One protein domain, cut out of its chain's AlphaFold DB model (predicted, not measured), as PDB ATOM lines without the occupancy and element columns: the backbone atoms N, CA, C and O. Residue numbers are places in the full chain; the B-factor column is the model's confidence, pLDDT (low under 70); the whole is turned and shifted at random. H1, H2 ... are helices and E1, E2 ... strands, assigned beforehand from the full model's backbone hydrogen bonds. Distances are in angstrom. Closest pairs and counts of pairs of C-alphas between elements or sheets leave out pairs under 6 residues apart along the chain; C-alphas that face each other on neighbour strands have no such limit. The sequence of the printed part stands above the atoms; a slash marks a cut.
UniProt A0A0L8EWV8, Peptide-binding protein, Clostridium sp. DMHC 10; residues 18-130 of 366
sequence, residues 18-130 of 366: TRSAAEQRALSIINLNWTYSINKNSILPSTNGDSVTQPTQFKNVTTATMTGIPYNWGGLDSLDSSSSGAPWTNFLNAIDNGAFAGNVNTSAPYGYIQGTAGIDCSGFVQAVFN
ATOM      1  N   THR A  18     -36.611  43.091   3.368       82.44
ATOM      2  CA  THR A  18     -35.741  44.171   2.885       82.44
ATOM      3  C   THR A  18     -34.279  43.717   2.853       82.44
ATOM      4  O   THR A  18     -33.903  42.777   3.564       82.44
ATOM      5  N   ARG A  19     -33.427  44.379   2.059       84.50
ATOM      6  CA  ARG A  19     -31.981  44.076   2.035       84.50
ATOM      7  C   ARG A  19     -31.350  44.252   3.415       84.50
ATOM      8  O   ARG A  19     -30.669  43.343   3.880       84.50
ATOM      9  N   SER A  20     -31.660  45.342   4.115       74.44
ATOM     10  CA  SER A  20     -31.184  45.573   5.481       74.44
ATOM     11  C   SER A  20     -31.647  44.491   6.460       74.44
ATOM     12  O   SER A  20     -30.864  44.029   7.286       74.44
ATOM     13  N   ALA A  21     -32.903  44.042   6.372       78.00
ATOM     14  CA  ALA A  21     -33.410  42.977   7.237       78.00
ATOM     15  C   ALA A  21     -32.702  41.634   6.972       78.00
ATOM     16  O   ALA A  21     -32.372  40.910   7.915       78.00
ATOM     17  N   ALA A  22     -32.420  41.322   5.702       85.19
ATOM     18  CA  ALA A  22     -31.623  40.159   5.329       85.19
ATOM     19  C   ALA A  22     -30.186  40.269   5.878       85.19
ATOM     20  O   ALA A  22     -29.679  39.316   6.470       85.19
ATOM     21  N   GLU A  23     -29.539  41.433   5.755       87.19
ATOM     22  CA  GLU A  23     -28.187  41.651   6.285       87.19
ATOM     23  C   GLU A  23     -28.149  41.488   7.812       87.19
ATOM     24  O   GLU A  23     -27.282  40.789   8.341       87.19
ATOM     25  N   GLN A  24     -29.120  42.054   8.538       76.88
ATOM     26  CA  GLN A  24     -29.206  41.896   9.993       76.88
ATOM     27  C   GLN A  24     -29.371  40.431  10.407       76.88
ATOM     28  O   GLN A  24     -28.758  40.004  11.388       76.88
ATOM     29  N   ARG A  25     -30.130  39.628   9.648       92.38
ATOM     30  CA  ARG A  25     -30.196  38.174   9.872       92.38
ATOM     31  C   ARG A  25     -28.844  37.507   9.619       92.38
ATOM     32  O   ARG A  25     -28.394  36.752  10.478       92.38
ATOM     33  N   ALA A  26     -28.163  37.819   8.515       86.31
ATOM     34  CA  ALA A  26     -26.827  37.286   8.226       86.31
ATOM     35  C   ALA A  26     -25.823  37.605   9.342       86.31
ATOM     36  O   ALA A  26     -25.133  36.711   9.830       86.31
ATOM     37  N   LEU A  27     -25.790  38.855   9.807       78.50
ATOM     38  CA  LEU A  27     -24.920  39.291  10.898       78.50
ATOM     39  C   LEU A  27     -25.305  38.668  12.243       78.50
ATOM     40  O   LEU A  27     -24.414  38.344  13.021       78.50
ATOM     41  N   SER A  28     -26.595  38.473  12.520       81.44
ATOM     42  CA  SER A  28     -27.052  37.802  13.745       81.44
ATOM     43  C   SER A  28     -26.629  36.333  13.776       81.44
ATOM     44  O   SER A  28     -26.247  35.829  14.826       81.44
ATOM     45  N   ILE A  29     -26.641  35.660  12.622       89.62
ATOM     46  CA  ILE A  29     -26.153  34.285  12.479       89.62
ATOM     47  C   ILE A  29     -24.622  34.235  12.623       89.62
ATOM     48  O   ILE A  29     -24.102  33.443  13.403       89.62
ATOM     49  N   ILE A  30     -23.898  35.102  11.905       88.00
ATOM     50  CA  ILE A  30     -22.424  35.137  11.903       88.00
ATOM     51  C   ILE A  30     -21.857  35.498  13.278       88.00
ATOM     52  O   ILE A  30     -20.827  34.961  13.670       88.00
ATOM     53  N   ASN A  31     -22.521  36.390  14.015       81.75
ATOM     54  CA  ASN A  31     -22.068  36.847  15.329       81.75
ATOM     55  C   ASN A  31     -22.736  36.101  16.495       81.75
ATOM     56  O   ASN A  31     -22.618  36.534  17.642       81.75
ATOM     57  N   LEU A  32     -23.455  35.005  16.226       85.69
ATOM     58  CA  LEU A  32     -24.114  34.226  17.267       85.69
ATOM     59  C   LEU A  32     -23.071  33.644  18.226       85.69
ATOM     60  O   LEU A  32     -22.215  32.873  17.798       85.69
ATOM     61  N   ASN A  33     -23.165  33.977  19.512       88.00
ATOM     62  CA  ASN A  33     -22.283  33.432  20.542       88.00
ATOM     63  C   ASN A  33     -22.934  32.245  21.253       88.00
ATOM     64  O   ASN A  33     -24.099  32.315  21.646       88.00
ATOM     65  N   TRP A  34     -22.170  31.176  21.451       93.81
ATOM     66  CA  TRP A  34     -22.618  29.953  22.121       93.81
ATOM     67  C   TRP A  34     -21.437  29.229  22.773       93.81
ATOM     68  O   TRP A  34     -20.282  29.509  22.461       93.81
ATOM     69  N   THR A  35     -21.710  28.300  23.687       94.50
ATOM     70  CA  THR A  35     -20.663  27.547  24.390       94.50
ATOM     71  C   THR A  35     -20.506  26.166  23.775       94.50
ATOM     72  O   THR A  35     -21.428  25.357  23.824       94.50
ATOM     73  N   TYR A  36     -19.323  25.874  23.244       96.31
ATOM     74  CA  TYR A  36     -18.930  24.520  22.878       96.31
ATOM     75  C   TYR A  36     -18.374  23.790  24.102       96.31
ATOM     76  O   TYR A  36     -17.590  24.362  24.858       96.31
ATOM     77  N   SER A  37     -18.722  22.513  24.271       95.69
ATOM     78  CA  SER A  37     -18.076  21.616  25.232       95.69
ATOM     79  C   SER A  37     -17.858  20.240  24.619       95.69
ATOM     80  O   SER A  37     -18.802  19.631  24.118       95.69
ATOM     81  N   ILE A  38     -16.638  19.706  24.716       93.69
ATOM     82  CA  ILE A  38     -16.309  18.381  24.170       93.69
ATOM     83  C   ILE A  38     -17.176  17.276  24.791       93.69
ATOM     84  O   ILE A  38     -17.681  16.414  24.078       93.69
ATOM     85  N   ASN A  39     -17.464  17.354  26.090       92.38
ATOM     86  CA  ASN A  39     -18.256  16.347  26.807       92.38
ATOM     87  C   ASN A  39     -19.743  16.349  26.425       92.38
ATOM     88  O   ASN A  39     -20.473  15.454  26.836       92.38
ATOM     89  N   LYS A  40     -20.202  17.364  25.685       93.81
ATOM     90  CA  LYS A  40     -21.609  17.549  25.325       93.81
ATOM     91  C   LYS A  40     -21.832  17.534  23.816       93.81
ATOM     92  O   LYS A  40     -22.750  16.881  23.349       93.81
ATOM     93  N   ASN A  41     -20.995  18.244  23.065       94.75
ATOM     94  CA  ASN A  41     -21.215  18.565  21.653       94.75
ATOM     95  C   ASN A  41     -20.216  17.887  20.703       94.75
ATOM     96  O   ASN A  41     -20.129  18.268  19.536       94.75
ATOM     97  N   SER A  42     -19.451  16.903  21.188       87.94
ATOM     98  CA  SER A  42     -18.565  16.068  20.356       87.94
ATOM     99  C   SER A  42     -18.933  14.579  20.366       87.94
ATOM    100  O   SER A  42     -18.249  13.763  19.752       87.94
ATOM    101  N   ILE A  43     -20.029  14.213  21.039       83.56
ATOM    102  CA  ILE A  43     -20.502  12.830  21.092       83.56
ATOM    103  C   ILE A  43     -21.143  12.495  19.744       83.56
ATOM    104  O   ILE A  43     -22.187  13.038  19.388       83.56
ATOM    105  N   LEU A  44     -20.488  11.627  18.973       76.00
ATOM    106  CA  LEU A  44     -20.985  11.206  17.667       76.00
ATOM    107  C   LEU A  44     -22.303  10.421  17.800       76.00
ATOM    108  O   LEU A  44     -22.430   9.590  18.706       76.00
ATOM    109  N   PRO A  45     -23.260  10.602  16.871       67.19
ATOM    110  CA  PRO A  45     -24.414   9.718  16.761       67.19
ATOM    111  C   PRO A  45     -23.935   8.280  16.512       67.19
ATOM    112  O   PRO A  45     -23.111   8.045  15.628       67.19
ATOM    113  N   SER A  46     -24.450   7.315  17.278       62.16
ATOM    114  CA  SER A  46     -23.932   5.939  17.423       62.16
ATOM    115  C   SER A  46     -23.887   5.067  16.153       62.16
ATOM    116  O   SER A  46     -23.489   3.908  16.229       62.16
ATOM    117  N   THR A  47     -24.265   5.593  14.986       62.75
ATOM    118  CA  THR A  47     -24.399   4.847  13.724       62.75
ATOM    119  C   THR A  47     -23.637   5.439  12.529       62.75
ATOM    120  O   THR A  47     -23.605   4.792  11.487       62.75
ATOM    121  N   ASN A  48     -22.973   6.602  12.654       66.25
ATOM    122  CA  ASN A  48     -22.467   7.367  11.492       66.25
ATOM    123  C   ASN A  48     -20.988   7.809  11.585       66.25
ATOM    124  O   ASN A  48     -20.622   8.839  11.018       66.25
ATOM    125  N   GLY A  49     -20.136   7.050  12.287       63.38
ATOM    126  CA  GLY A  49     -18.760   7.446  12.635       63.38
ATOM    127  C   GLY A  49     -17.890   7.944  11.470       63.38
ATOM    128  O   GLY A  49     -17.238   8.974  11.609       63.38
ATOM    129  N   ASP A  50     -17.953   7.295  10.303       72.62
ATOM    130  CA  ASP A  50     -17.151   7.682   9.126       72.62
ATOM    131  C   ASP A  50     -17.800   8.796   8.277       72.62
ATOM    132  O   ASP A  50     -17.171   9.378   7.393       72.62
ATOM    133  N   SER A  51     -19.075   9.112   8.526       83.31
ATOM    134  CA  SER A  51     -19.850  10.106   7.760       83.31
ATOM    135  C   SER A  51     -19.847  11.500   8.392       83.31
ATOM    136  O   SER A  51     -20.392  12.440   7.812       83.31
ATOM    137  N   VAL A  52     -19.228  11.650   9.566       88.75
ATOM    138  CA  VAL A  52     -19.135  12.921  10.287       88.75
ATOM    139  C   VAL A  52     -17.674  13.296  10.482       88.75
ATOM    140  O   VAL A  52     -16.884  12.538  11.032       88.75
ATOM    141  N   THR A  53     -17.302  14.497  10.051       90.38
ATOM    142  CA  THR A  53     -15.979  15.068  10.315       90.38
ATOM    143  C   THR A  53     -16.138  16.335  11.137       90.38
ATOM    144  O   THR A  53     -16.842  17.262  10.732       90.38
ATOM    145  N   GLN A  54     -15.487  16.372  12.300       90.88
ATOM    146  CA  GLN A  54     -15.538  17.526  13.189       90.88
ATOM    147  C   GLN A  54     -14.881  18.751  12.533       90.88
ATOM    148  O   GLN A  54     -13.785  18.622  11.977       90.88
ATOM    149  N   PRO A  55     -15.485  19.945  12.657       92.94
ATOM    150  CA  PRO A  55     -14.792  21.185  12.354       92.94
ATOM    151  C   PRO A  55     -13.487  21.332  13.157       92.94
ATOM    152  O   PRO A  55     -13.457  21.147  14.376       92.94
ATOM    153  N   THR A  56     -12.389  21.691  12.500       91.38
ATOM    154  CA  THR A  56     -11.044  21.727  13.088       91.38
ATOM    155  C   THR A  56     -10.903  22.765  14.191       91.38
ATOM    156  O   THR A  56     -10.107  22.540  15.103       91.38
ATOM    157  N   GLN A  57     -11.711  23.835  14.188       90.38
ATOM    158  CA  GLN A  57     -11.734  24.808  15.287       90.38
ATOM    159  C   GLN A  57     -12.155  24.212  16.644       90.38
ATOM    160  O   GLN A  57     -11.980  24.868  17.666       90.38
ATOM    161  N   PHE A  58     -12.704  22.993  16.679       91.62
ATOM    162  CA  PHE A  58     -13.073  22.299  17.918       91.62
ATOM    163  C   PHE A  58     -12.041  21.263  18.373       91.62
ATOM    164  O   PHE A  58     -12.143  20.726  19.481       91.62
ATOM    165  N   LYS A  59     -11.028  20.981  17.547       88.38
ATOM    166  CA  LYS A  59      -9.993  19.999  17.870       88.38
ATOM    167  C   LYS A  59      -9.217  20.456  19.106       88.38
ATOM    168  O   LYS A  59      -8.717  21.575  19.151       88.38
ATOM    169  N   ASN A  60      -9.087  19.570  20.093       87.81
ATOM    170  CA  ASN A  60      -8.422  19.831  21.379       87.81
ATOM    171  C   ASN A  60      -9.059  20.951  22.228       87.81
ATOM    172  O   ASN A  60      -8.430  21.439  23.166       87.81
ATOM    173  N   VAL A  61     -10.298  21.356  21.936       92.25
ATOM    174  CA  VAL A  61     -11.037  22.314  22.763       92.25
ATOM    175  C   VAL A  61     -11.851  21.546  23.799       92.25
ATOM    176  O   VAL A  61     -12.706  20.746  23.437       92.25
ATOM    177  N   THR A  62     -11.629  21.794  25.091       94.38
ATOM    178  CA  THR A  62     -12.460  21.200  26.157       94.38
ATOM    179  C   THR A  62     -13.775  21.959  26.322       94.38
ATOM    180  O   THR A  62     -14.852  21.364  26.351       94.38
ATOM    181  N   THR A  63     -13.689  23.285  26.432       95.62
ATOM    182  CA  THR A  63     -14.828  24.204  26.494       95.62
ATOM    183  C   THR A  63     -14.400  25.580  25.992       95.62
ATOM    184  O   THR A  63     -13.277  26.001  26.276       95.62
ATOM    185  N   ALA A  64     -15.251  26.264  25.229       92.56
ATOM    186  CA  ALA A  64     -14.982  27.615  24.738       92.56
ATOM    187  C   ALA A  64     -16.270  28.330  24.317       92.56
ATOM    188  O   ALA A  64     -17.218  27.695  23.851       92.56
ATOM    189  N   THR A  65     -16.274  29.660  24.420       91.75
ATOM    190  CA  THR A  65     -17.261  30.488  23.719       91.75
ATOM    191  C   THR A  65     -16.876  30.568  22.249       91.75
ATOM    192  O   THR A  65     -15.764  30.976  21.915       91.75
ATOM    193  N   MET A  66     -17.807  30.193  21.384       89.94
ATOM    194  CA  MET A  66     -17.672  30.192  19.936       89.94
ATOM    195  C   MET A  66     -18.564  31.273  19.337       89.94
ATOM    196  O   MET A  66     -19.636  31.562  19.870       89.94
ATOM    197  N   THR A  67     -18.131  31.838  18.212       87.50
ATOM    198  CA  THR A  67     -18.895  32.818  17.436       87.50
ATOM    199  C   THR A  67     -19.206  32.246  16.055       87.50
ATOM    200  O   THR A  67     -18.320  31.690  15.402       87.50
ATOM    201  N   GLY A  68     -20.456  32.392  15.622       90.06
ATOM    202  CA  GLY A  68     -20.967  31.860  14.363       90.06
ATOM    203  C   GLY A  68     -21.441  30.410  14.475       90.06
ATOM    204  O   GLY A  68     -21.042  29.658  15.367       90.06
ATOM    205  N   ILE A  69     -22.313  30.011  13.553       97.06
ATOM    206  CA  ILE A  69     -22.820  28.638  13.465       97.06
ATOM    207  C   ILE A  69     -21.789  27.781  12.709       97.06
ATOM    208  O   ILE A  69     -21.345  28.186  11.630       97.06
ATOM    209  N   PRO A  70     -21.382  26.612  13.240       97.06
ATOM    210  CA  PRO A  70     -20.432  25.735  12.572       97.06
ATOM    211  C   PRO A  70     -21.013  25.166  11.279       97.06
ATOM    212  O   PRO A  70     -22.225  24.960  11.151       97.06
ATOM    213  N   TYR A  71     -20.127  24.874  10.329       96.75
ATOM    214  CA  TYR A  71     -20.537  24.270   9.072       96.75
ATOM    215  C   TYR A  71     -21.086  22.867   9.314       96.75
ATOM    216  O   TYR A  71     -20.455  22.072  10.013       96.75
ATOM    217  N   ASN A  72     -22.238  22.557   8.730       95.56
ATOM    218  CA  ASN A  72     -22.844  21.231   8.790       95.56
ATOM    219  C   ASN A  72     -23.398  20.863   7.420       95.56
ATOM    220  O   ASN A  72     -24.394  21.444   6.999       95.56
ATOM    221  N   TRP A  73     -22.764  19.917   6.729       93.94
ATOM    222  CA  TRP A  73     -23.203  19.476   5.407       93.94
ATOM    223  C   TRP A  73     -24.673  19.028   5.420       93.94
ATOM    224  O   TRP A  73     -25.074  18.197   6.233       93.94
ATOM    225  N   GLY A  74     -25.494  19.633   4.555       92.31
ATOM    226  CA  GLY A  74     -26.942  19.417   4.495       92.31
ATOM    227  C   GLY A  74     -27.762  20.115   5.591       92.31
ATOM    228  O   GLY A  74     -28.992  20.061   5.546       92.31
ATOM    229  N   GLY A  75     -27.121  20.760   6.567       94.81
ATOM    230  CA  GLY A  75     -27.763  21.349   7.741       94.81
ATOM    231  C   GLY A  75     -28.515  22.656   7.471       94.81
ATOM    232  O   GLY A  75     -28.163  23.437   6.583       94.81
ATOM    233  N   LEU A  76     -29.549  22.903   8.280       96.62
ATOM    234  CA  LEU A  76     -30.391  24.109   8.285       96.62
ATOM    235  C   LEU A  76     -30.571  24.692   9.698       96.62
ATOM    236  O   LEU A  76     -31.437  25.540   9.917       96.62
ATOM    237  N   ASP A  77     -29.797  24.238  10.682       97.81
ATOM    238  CA  ASP A  77     -29.957  24.695  12.060       97.81
ATOM    239  C   ASP A  77     -29.454  26.141  12.181       97.81
ATOM    240  O   ASP A  77     -28.259  26.410  12.065       97.81
ATOM    241  N   SER A  78     -30.378  27.083  12.389       97.75
ATOM    242  CA  SER A  78     -30.099  28.523  12.476       97.75
ATOM    243  C   SER A  78     -30.771  29.154  13.699       97.75
ATOM    244  O   SER A  78     -31.051  28.458  14.670       97.75
ATOM    245  N   LEU A  79     -31.019  30.467  13.682       92.19
ATOM    246  CA  LEU A  79     -31.693  31.199  14.765       92.19
ATOM    247  C   LEU A  79     -33.131  30.702  14.999       92.19
ATOM    248  O   LEU A  79     -33.589  30.610  16.134       92.19
ATOM    249  N   ASP A  80     -33.839  30.392  13.914       93.62
ATOM    250  CA  ASP A  80     -35.278  30.112  13.879       93.62
ATOM    251  C   ASP A  80     -35.637  29.023  12.844       93.62
ATOM    252  O   ASP A  80     -36.718  29.031  12.241       93.62
ATOM    253  N   SER A  81     -34.703  28.104  12.599       95.31
ATOM    254  CA  SER A  81     -34.872  26.941  11.727       95.31
ATOM    255  C   SER A  81     -34.074  25.753  12.245       95.31
ATOM    256  O   SER A  81     -33.031  25.935  12.878       95.31
ATOM    257  N   SER A  82     -34.539  24.550  11.928       95.50
ATOM    258  CA  SER A  82     -33.837  23.301  12.206       95.50
ATOM    259  C   SER A  82     -33.765  22.407  10.973       95.50
ATOM    260  O   SER A  82     -34.544  22.532  10.023       95.50
ATOM    261  N   SER A  83     -32.781  21.516  10.984       94.00
ATOM    262  CA  SER A  83     -32.590  20.494   9.962       94.00
ATOM    263  C   SER A  83     -33.756  19.496   9.942       94.00
ATOM    264  O   SER A  83     -34.384  19.209  10.961       94.00
ATOM    265  N   SER A  84     -34.070  18.945   8.768       85.38
ATOM    266  CA  SER A  84     -35.209  18.030   8.608       85.38
ATOM    267  C   SER A  84     -35.072  16.792   9.499       85.38
ATOM    268  O   SER A  84     -34.058  16.099   9.452       85.38
ATOM    269  N   GLY A  85     -36.115  16.486  10.278       84.88
ATOM    270  CA  GLY A  85     -36.122  15.340  11.197       84.88
ATOM    271  C   GLY A  85     -35.289  15.540  12.471       84.88
ATOM    272  O   GLY A  85     -35.102  14.589  13.233       84.88
ATOM    273  N   ALA A  86     -34.790  16.754  12.716       88.12
ATOM    274  CA  ALA A  86     -34.117  17.094  13.956       88.12
ATOM    275  C   ALA A  86     -35.098  17.124  15.148       88.12
ATOM    276  O   ALA A  86     -36.201  17.661  15.020       88.12
ATOM    277  N   PRO A  87     -34.705  16.619  16.333       91.69
ATOM    278  CA  PRO A  87     -35.518  16.677  17.550       91.69
ATOM    279  C   PRO A  87     -35.420  18.033  18.282       91.69
ATOM    280  O   PRO A  87     -35.671  18.107  19.482       91.69
ATOM    281  N   TRP A  88     -35.034  19.104  17.582       95.50
ATOM    282  CA  TRP A  88     -34.848  20.451  18.130       95.50
ATOM    283  C   TRP A  88     -35.417  21.519  17.198       95.50
ATOM    284  O   TRP A  88     -35.695  21.284  16.020       95.50
ATOM    285  N   THR A  89     -35.594  22.720  17.741       95.31
ATOM    286  CA  THR A  89     -36.273  23.829  17.054       95.31
ATOM    287  C   THR A  89     -35.327  24.796  16.349       95.31
ATOM    288  O   THR A  89     -35.727  25.445  15.384       95.31
ATOM    289  N   ASN A  90     -34.087  24.915  16.825       97.38
ATOM    290  CA  ASN A  90     -33.067  25.814  16.293       97.38
ATOM    291  C   ASN A  90     -31.660  25.371  16.727       97.38
ATOM    292  O   ASN A  90     -31.514  24.421  17.500       97.38
ATOM    293  N   PHE A  91     -30.623  26.064  16.250       98.31
ATOM    294  CA  PHE A  91     -29.229  25.720  16.538       98.31
ATOM    295  C   PHE A  91     -28.888  25.750  18.034       98.31
ATOM    296  O   PHE A  91     -28.294  24.800  18.538       98.31
ATOM    297  N   LEU A  92     -29.278  26.800  18.768       97.75
ATOM    298  CA  LEU A  92     -28.972  26.891  20.202       97.75
ATOM    299  C   LEU A  92     -29.643  25.759  20.985       97.75
ATOM    300  O   LEU A  92     -28.996  25.097  21.790       97.75
ATOM    301  N   ASN A  93     -30.907  25.471  20.673       97.81
ATOM    302  CA  ASN A  93     -31.630  24.349  21.256       97.81
ATOM    303  C   ASN A  93     -30.956  23.005  20.931       97.81
ATOM    304  O   ASN A  93     -30.889  22.142  21.803       97.81
ATOM    305  N   ALA A  94     -30.411  22.833  19.725       97.06
ATOM    306  CA  ALA A  94     -29.655  21.640  19.352       97.06
ATOM    307  C   ALA A  94     -28.393  21.462  20.211       97.06
ATOM    308  O   ALA A  94     -28.173  20.400  20.796       97.06
ATOM    309  N   ILE A  95     -27.587  22.520  20.332       97.44
ATOM    310  CA  ILE A  95     -26.377  22.523  21.161       97.44
ATOM    311  C   ILE A  95     -26.723  22.264  22.629       97.44
ATOM    312  O   ILE A  95     -26.049  21.470  23.294       97.44
ATOM    313  N   ASP A  96     -27.805  22.860  23.129       96.06
ATOM    314  CA  ASP A  96     -28.276  22.664  24.497       96.06
ATOM    315  C   ASP A  96     -28.733  21.230  24.779       96.06
ATOM    316  O   ASP A  96     -28.538  20.747  25.896       96.06
ATOM    317  N   ASN A  97     -29.239  20.529  23.765       94.75
ATOM    318  CA  ASN A  97     -29.630  19.120  23.834       94.75
ATOM    319  C   ASN A  97     -28.505  18.141  23.444       94.75
ATOM    320  O   ASN A  97     -28.753  16.945  23.314       94.75
ATOM    321  N   GLY A  98     -27.264  18.618  23.303       94.50
ATOM    322  CA  GLY A  98     -26.101  17.749  23.096       94.50
ATOM    323  C   GLY A  98     -25.885  17.296  21.657       94.50
ATOM    324  O   GLY A  98     -25.212  16.293  21.432       94.50
ATOM    325  N   ALA A  99     -26.425  18.019  20.674       94.94
ATOM    326  CA  ALA A  99     -26.105  17.752  19.278       94.94
ATOM    327  C   ALA A  99     -24.594  17.888  19.021       94.94
ATOM    328  O   ALA A  99     -23.918  18.754  19.597       94.94
ATOM    329  N   PHE A 100     -24.086  17.050  18.117       94.81
ATOM    330  CA  PHE A 100     -22.716  17.125  17.627       94.81
ATOM    331  C   PHE A 100     -22.533  18.412  16.811       94.81
ATOM    332  O   PHE A 100     -23.278  18.661  15.861       94.81
ATOM    333  N   ALA A 101     -21.563  19.251  17.176       95.94
ATOM    334  CA  ALA A 101     -21.392  20.571  16.574       95.94
ATOM    335  C   ALA A 101     -20.698  20.505  15.200       95.94
ATOM    336  O   ALA A 101     -19.474  20.401  15.107       95.94
ATOM    337  N   GLY A 102     -21.491  20.652  14.138       95.00
ATOM    338  CA  GLY A 102     -21.048  20.710  12.748       95.00
ATOM    339  C   GLY A 102     -20.710  19.360  12.110       95.00
ATOM    340  O   GLY A 102     -20.597  18.334  12.767       95.00
ATOM    341  N   ASN A 103     -20.520  19.378  10.798       93.69
ATOM    342  CA  ASN A 103     -20.026  18.269   9.993       93.69
ATOM    343  C   ASN A 103     -19.427  18.832   8.701       93.69
ATOM    344  O   ASN A 103     -20.156  19.332   7.842       93.69
ATOM    345  N   VAL A 104     -18.107  18.739   8.549       92.88
ATOM    346  CA  VAL A 104     -17.403  19.231   7.352       92.88
ATOM    347  C   VAL A 104     -17.202  18.156   6.283       92.88
ATOM    348  O   VAL A 104     -16.586  18.436   5.258       92.88
ATOM    349  N   ASN A 105     -17.719  16.938   6.483       90.69
ATOM    350  CA  ASN A 105     -17.656  15.884   5.474       90.69
ATOM    351  C   ASN A 105     -18.672  16.142   4.350       90.69
ATOM    352  O   ASN A 105     -19.815  15.691   4.410       90.69
ATOM    353  N   THR A 106     -18.243  16.850   3.307       85.50
ATOM    354  CA  THR A 106     -19.057  17.131   2.113       85.50
ATOM    355  C   THR A 106     -19.099  15.977   1.111       85.50
ATOM    356  O   THR A 106     -19.855  16.029   0.147       85.50
ATOM    357  N   SER A 107     -18.297  14.929   1.325       80.56
ATOM    358  CA  SER A 107     -18.248  13.735   0.469       80.56
ATOM    359  C   SER A 107     -19.191  12.624   0.940       80.56
ATOM    360  O   SER A 107     -19.305  11.593   0.276       80.56
ATOM    361  N   ALA A 108     -19.856  12.802   2.087       68.31
ATOM    362  CA  ALA A 108     -20.804  11.830   2.605       68.31
ATOM    363  C   ALA A 108     -21.977  11.633   1.615       68.31
ATOM    364  O   ALA A 108     -22.526  12.610   1.101       68.31
ATOM    365  N   PRO A 109     -22.395  10.378   1.347       61.00
ATOM    366  CA  PRO A 109     -23.460  10.074   0.382       61.00
ATOM    367  C   PRO A 109     -24.844  10.559   0.838       61.00
ATOM    368  O   PRO A 109     -25.767  10.677   0.033       61.00
ATOM    369  N   TYR A 110     -24.989  10.828   2.136       61.66
ATOM    370  CA  TYR A 110     -26.175  11.392   2.759       61.66
ATOM    371  C   TYR A 110     -25.891  12.865   3.056       61.66
ATOM    372  O   TYR A 110     -24.799  13.182   3.515       61.66
ATOM    373  N   GLY A 111     -26.850  13.754   2.776       77.81
ATOM    374  CA  GLY A 111     -26.749  15.174   3.125       77.81
ATOM    375  C   GLY A 111     -26.702  15.385   4.644       77.81
ATOM    376  O   GLY A 111     -25.722  15.059   5.303       77.81
ATOM    377  N   TYR A 112     -27.772  15.932   5.223       88.88
ATOM    378  CA  TYR A 112     -27.847  16.138   6.671       88.88
ATOM    379  C   TYR A 112     -27.728  14.816   7.448       88.88
ATOM    380  O   TYR A 112     -28.446  13.855   7.157       88.88
ATOM    381  N   ILE A 113     -26.875  14.788   8.478       90.06
ATOM    382  CA  ILE A 113     -26.715  13.643   9.382       90.06
ATOM    383  C   ILE A 113     -27.456  13.908  10.696       90.06
ATOM    384  O   ILE A 113     -27.121  14.836  11.436       90.06
ATOM    385  N   GLN A 114     -28.439  13.067  11.025       89.56
ATOM    386  CA  GLN A 114     -29.220  13.209  12.257       89.56
ATOM    387  C   GLN A 114     -28.319  13.158  13.500       89.56
ATOM    388  O   GLN A 114     -27.432  12.311  13.604       89.56
ATOM    389  N   GLY A 115     -28.550  14.073  14.444       90.44
ATOM    390  CA  GLY A 115     -27.724  14.216  15.647       90.44
ATOM    391  C   GLY A 115     -26.577  15.224  15.504       90.44
ATOM    392  O   GLY A 115     -25.991  15.604  16.514       90.44
ATOM    393  N   THR A 116     -26.296  15.712  14.290       94.06
ATOM    394  CA  THR A 116     -25.403  16.862  14.055       94.06
ATOM    395  C   THR A 116     -26.195  18.164  14.000       94.06
ATOM    396  O   THR A 116     -27.359  18.150  13.597       94.06
ATOM    397  N   ALA A 117     -25.580  19.282  14.378       96.31
ATOM    398  CA  ALA A 117     -26.188  20.606  14.330       96.31
ATOM    399  C   ALA A 117     -25.267  21.637  13.684       96.31
ATOM    400  O   ALA A 117     -24.089  21.750  14.022       96.31
ATOM    401  N   GLY A 118     -25.838  22.427  12.783       97.06
ATOM    402  CA  GLY A 118     -25.183  23.555  12.133       97.06
ATOM    403  C   GLY A 118     -25.799  23.818  10.767       97.06
ATOM    404  O   GLY A 118     -26.917  23.380  10.482       97.06
ATOM    405  N   ILE A 119     -25.058  24.504   9.902       97.62
ATOM    406  CA  ILE A 119     -25.615  25.015   8.650       97.62
ATOM    407  C   ILE A 119     -24.631  24.891   7.483       97.62
ATOM    408  O   ILE A 119     -23.437  25.132   7.657       97.62
ATOM    409  N   ASP A 120     -25.112  24.501   6.299       96.94
ATOM    410  CA  ASP A 120     -24.313  24.545   5.062       96.94
ATOM    411  C   ASP A 120     -24.483  25.885   4.317       96.94
ATOM    412  O   ASP A 120     -25.248  26.754   4.739       96.94
ATOM    413  N   CYS A 121     -23.779  26.069   3.195       96.88
ATOM    414  CA  CYS A 121     -23.809  27.309   2.410       96.88
ATOM    415  C   CYS A 121     -25.223  27.691   1.934       96.88
ATOM    416  O   CYS A 121     -25.683  28.817   2.129       96.88
ATOM    417  N   SER A 122     -25.958  26.733   1.370       97.00
ATOM    418  CA  SER A 122     -27.325  26.942   0.882       97.00
ATOM    419  C   SER A 122     -28.352  27.074   2.010       97.00
ATOM    420  O   SER A 122     -29.310  27.830   1.887       97.00
ATOM    421  N   GLY A 123     -28.138  26.386   3.133       97.81
ATOM    422  CA  GLY A 123     -28.909  26.525   4.361       97.81
ATOM    423  C   GLY A 123     -28.717  27.905   4.972       97.81
ATOM    424  O   GLY A 123     -29.687  28.509   5.418       97.81
ATOM    425  N   PHE A 124     -27.499  28.449   4.920       98.50
ATOM    426  CA  PHE A 124     -27.203  29.801   5.379       98.50
ATOM    427  C   PHE A 124     -27.940  30.840   4.539       98.50
ATOM    428  O   PHE A 124     -28.640  31.679   5.101       98.50
ATOM    429  N   VAL A 125     -27.889  30.727   3.208       98.56
ATOM    430  CA  VAL A 125     -28.717  31.545   2.307       98.56
ATOM    431  C   VAL A 125     -30.200  31.411   2.667       98.56
ATOM    432  O   VAL A 125     -30.874  32.416   2.887       98.56
ATOM    433  N   GLN A 126     -30.706  30.184   2.806       97.94
ATOM    434  CA  GLN A 126     -32.105  29.928   3.150       97.94
ATOM    435  C   GLN A 126     -32.512  30.596   4.475       97.94
ATOM    436  O   GLN A 126     -33.564  31.237   4.550       97.94
ATOM    437  N   ALA A 127     -31.673  30.496   5.507       97.94
ATOM    438  CA  ALA A 127     -31.906  31.100   6.812       97.94
ATOM    439  C   ALA A 127     -31.844  32.634   6.765       97.94
ATOM    440  O   ALA A 127     -32.680  33.298   7.382       97.94
ATOM    441  N   VAL A 128     -30.904  33.213   6.014       98.19
ATOM    442  CA  VAL A 128     -30.767  34.669   5.866       98.19
ATOM    443  C   VAL A 128     -32.005  35.282   5.221       98.19
ATOM    444  O   VAL A 128     -32.565  36.228   5.774       98.19
ATOM    445  N   PHE A 129     -32.492  34.702   4.123       97.50
ATOM    446  CA  PHE A 129     -33.704  35.177   3.444       97.50
ATOM    447  C   PHE A 129     -35.008  34.693   4.099       97.50
ATOM    448  O   PHE A 129     -36.091  34.937   3.569       97.50
ATOM    449  N   ASN A 130     -34.909  34.038   5.263       94.69
ATOM    450  CA  ASN A 130     -36.026  33.502   6.039       94.69
ATOM    451  C   ASN A 130     -36.976  32.619   5.213       94.69
ATOM    452  O   ASN A 130     -38.194  32.667   5.385       94.69
TER     453      ASN A 130
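What this domain is: This is residues 18 to 130 of the 366 residues of the protein "Peptide-binding protein" of Clostridium sp. DMHC 10 (UniProt A0A0L8EWV8). There is little regular structure: long loops make most of a body edged by a two-stranded antiparallel ribbon, E1 and E2, with short H3 near E1. H1 and H4 meet toward one end of the longest axis. The 113 printed residues run H1 E1 H2 E2 H3 H4, mixed class, 40 in named elements; compact, radius of gyration of the C-alphas 13.2 A, spans 42 by 31 by 23 A.

Where its parts are: Find E1, residues 33 to 37, from C-alpha 33 at (-22.283, 33.432, 20.542); E2 is 63 to 67, H2 38 to 41, H3 91 to 96. H1, 19 to 30, spans 16.4 A; H4, 121 to 128, ends at (-30.767, 34.669, 5.866).

How they stand to each other: Across E1 and E2, N 34 and O 66 are within hydrogen-bond range, 3.0 A. H2 and H3 are close but not clearly touching, closest C-alphas Asn 41 and Ile 95, 6.5 A. H1 touches H4 with residues 22 to 26 alone, closest C-alphas Ala 26 and Val 128, 5.3 A; a steep tilt of 59 degrees, opposite ways. In H1, H3 and H4 every O i to N i+4 pair is within range; H2 is too short for one.

The domain as a whole: The farthest C-alphas, Thr 18 and Ser 46, are 42.6 A apart. The printed part has no cut; links H2 to E2, E2 to H3 and H3 to H4 are long. pLDDT is under 70 at 45 to 49 and 108 to 110.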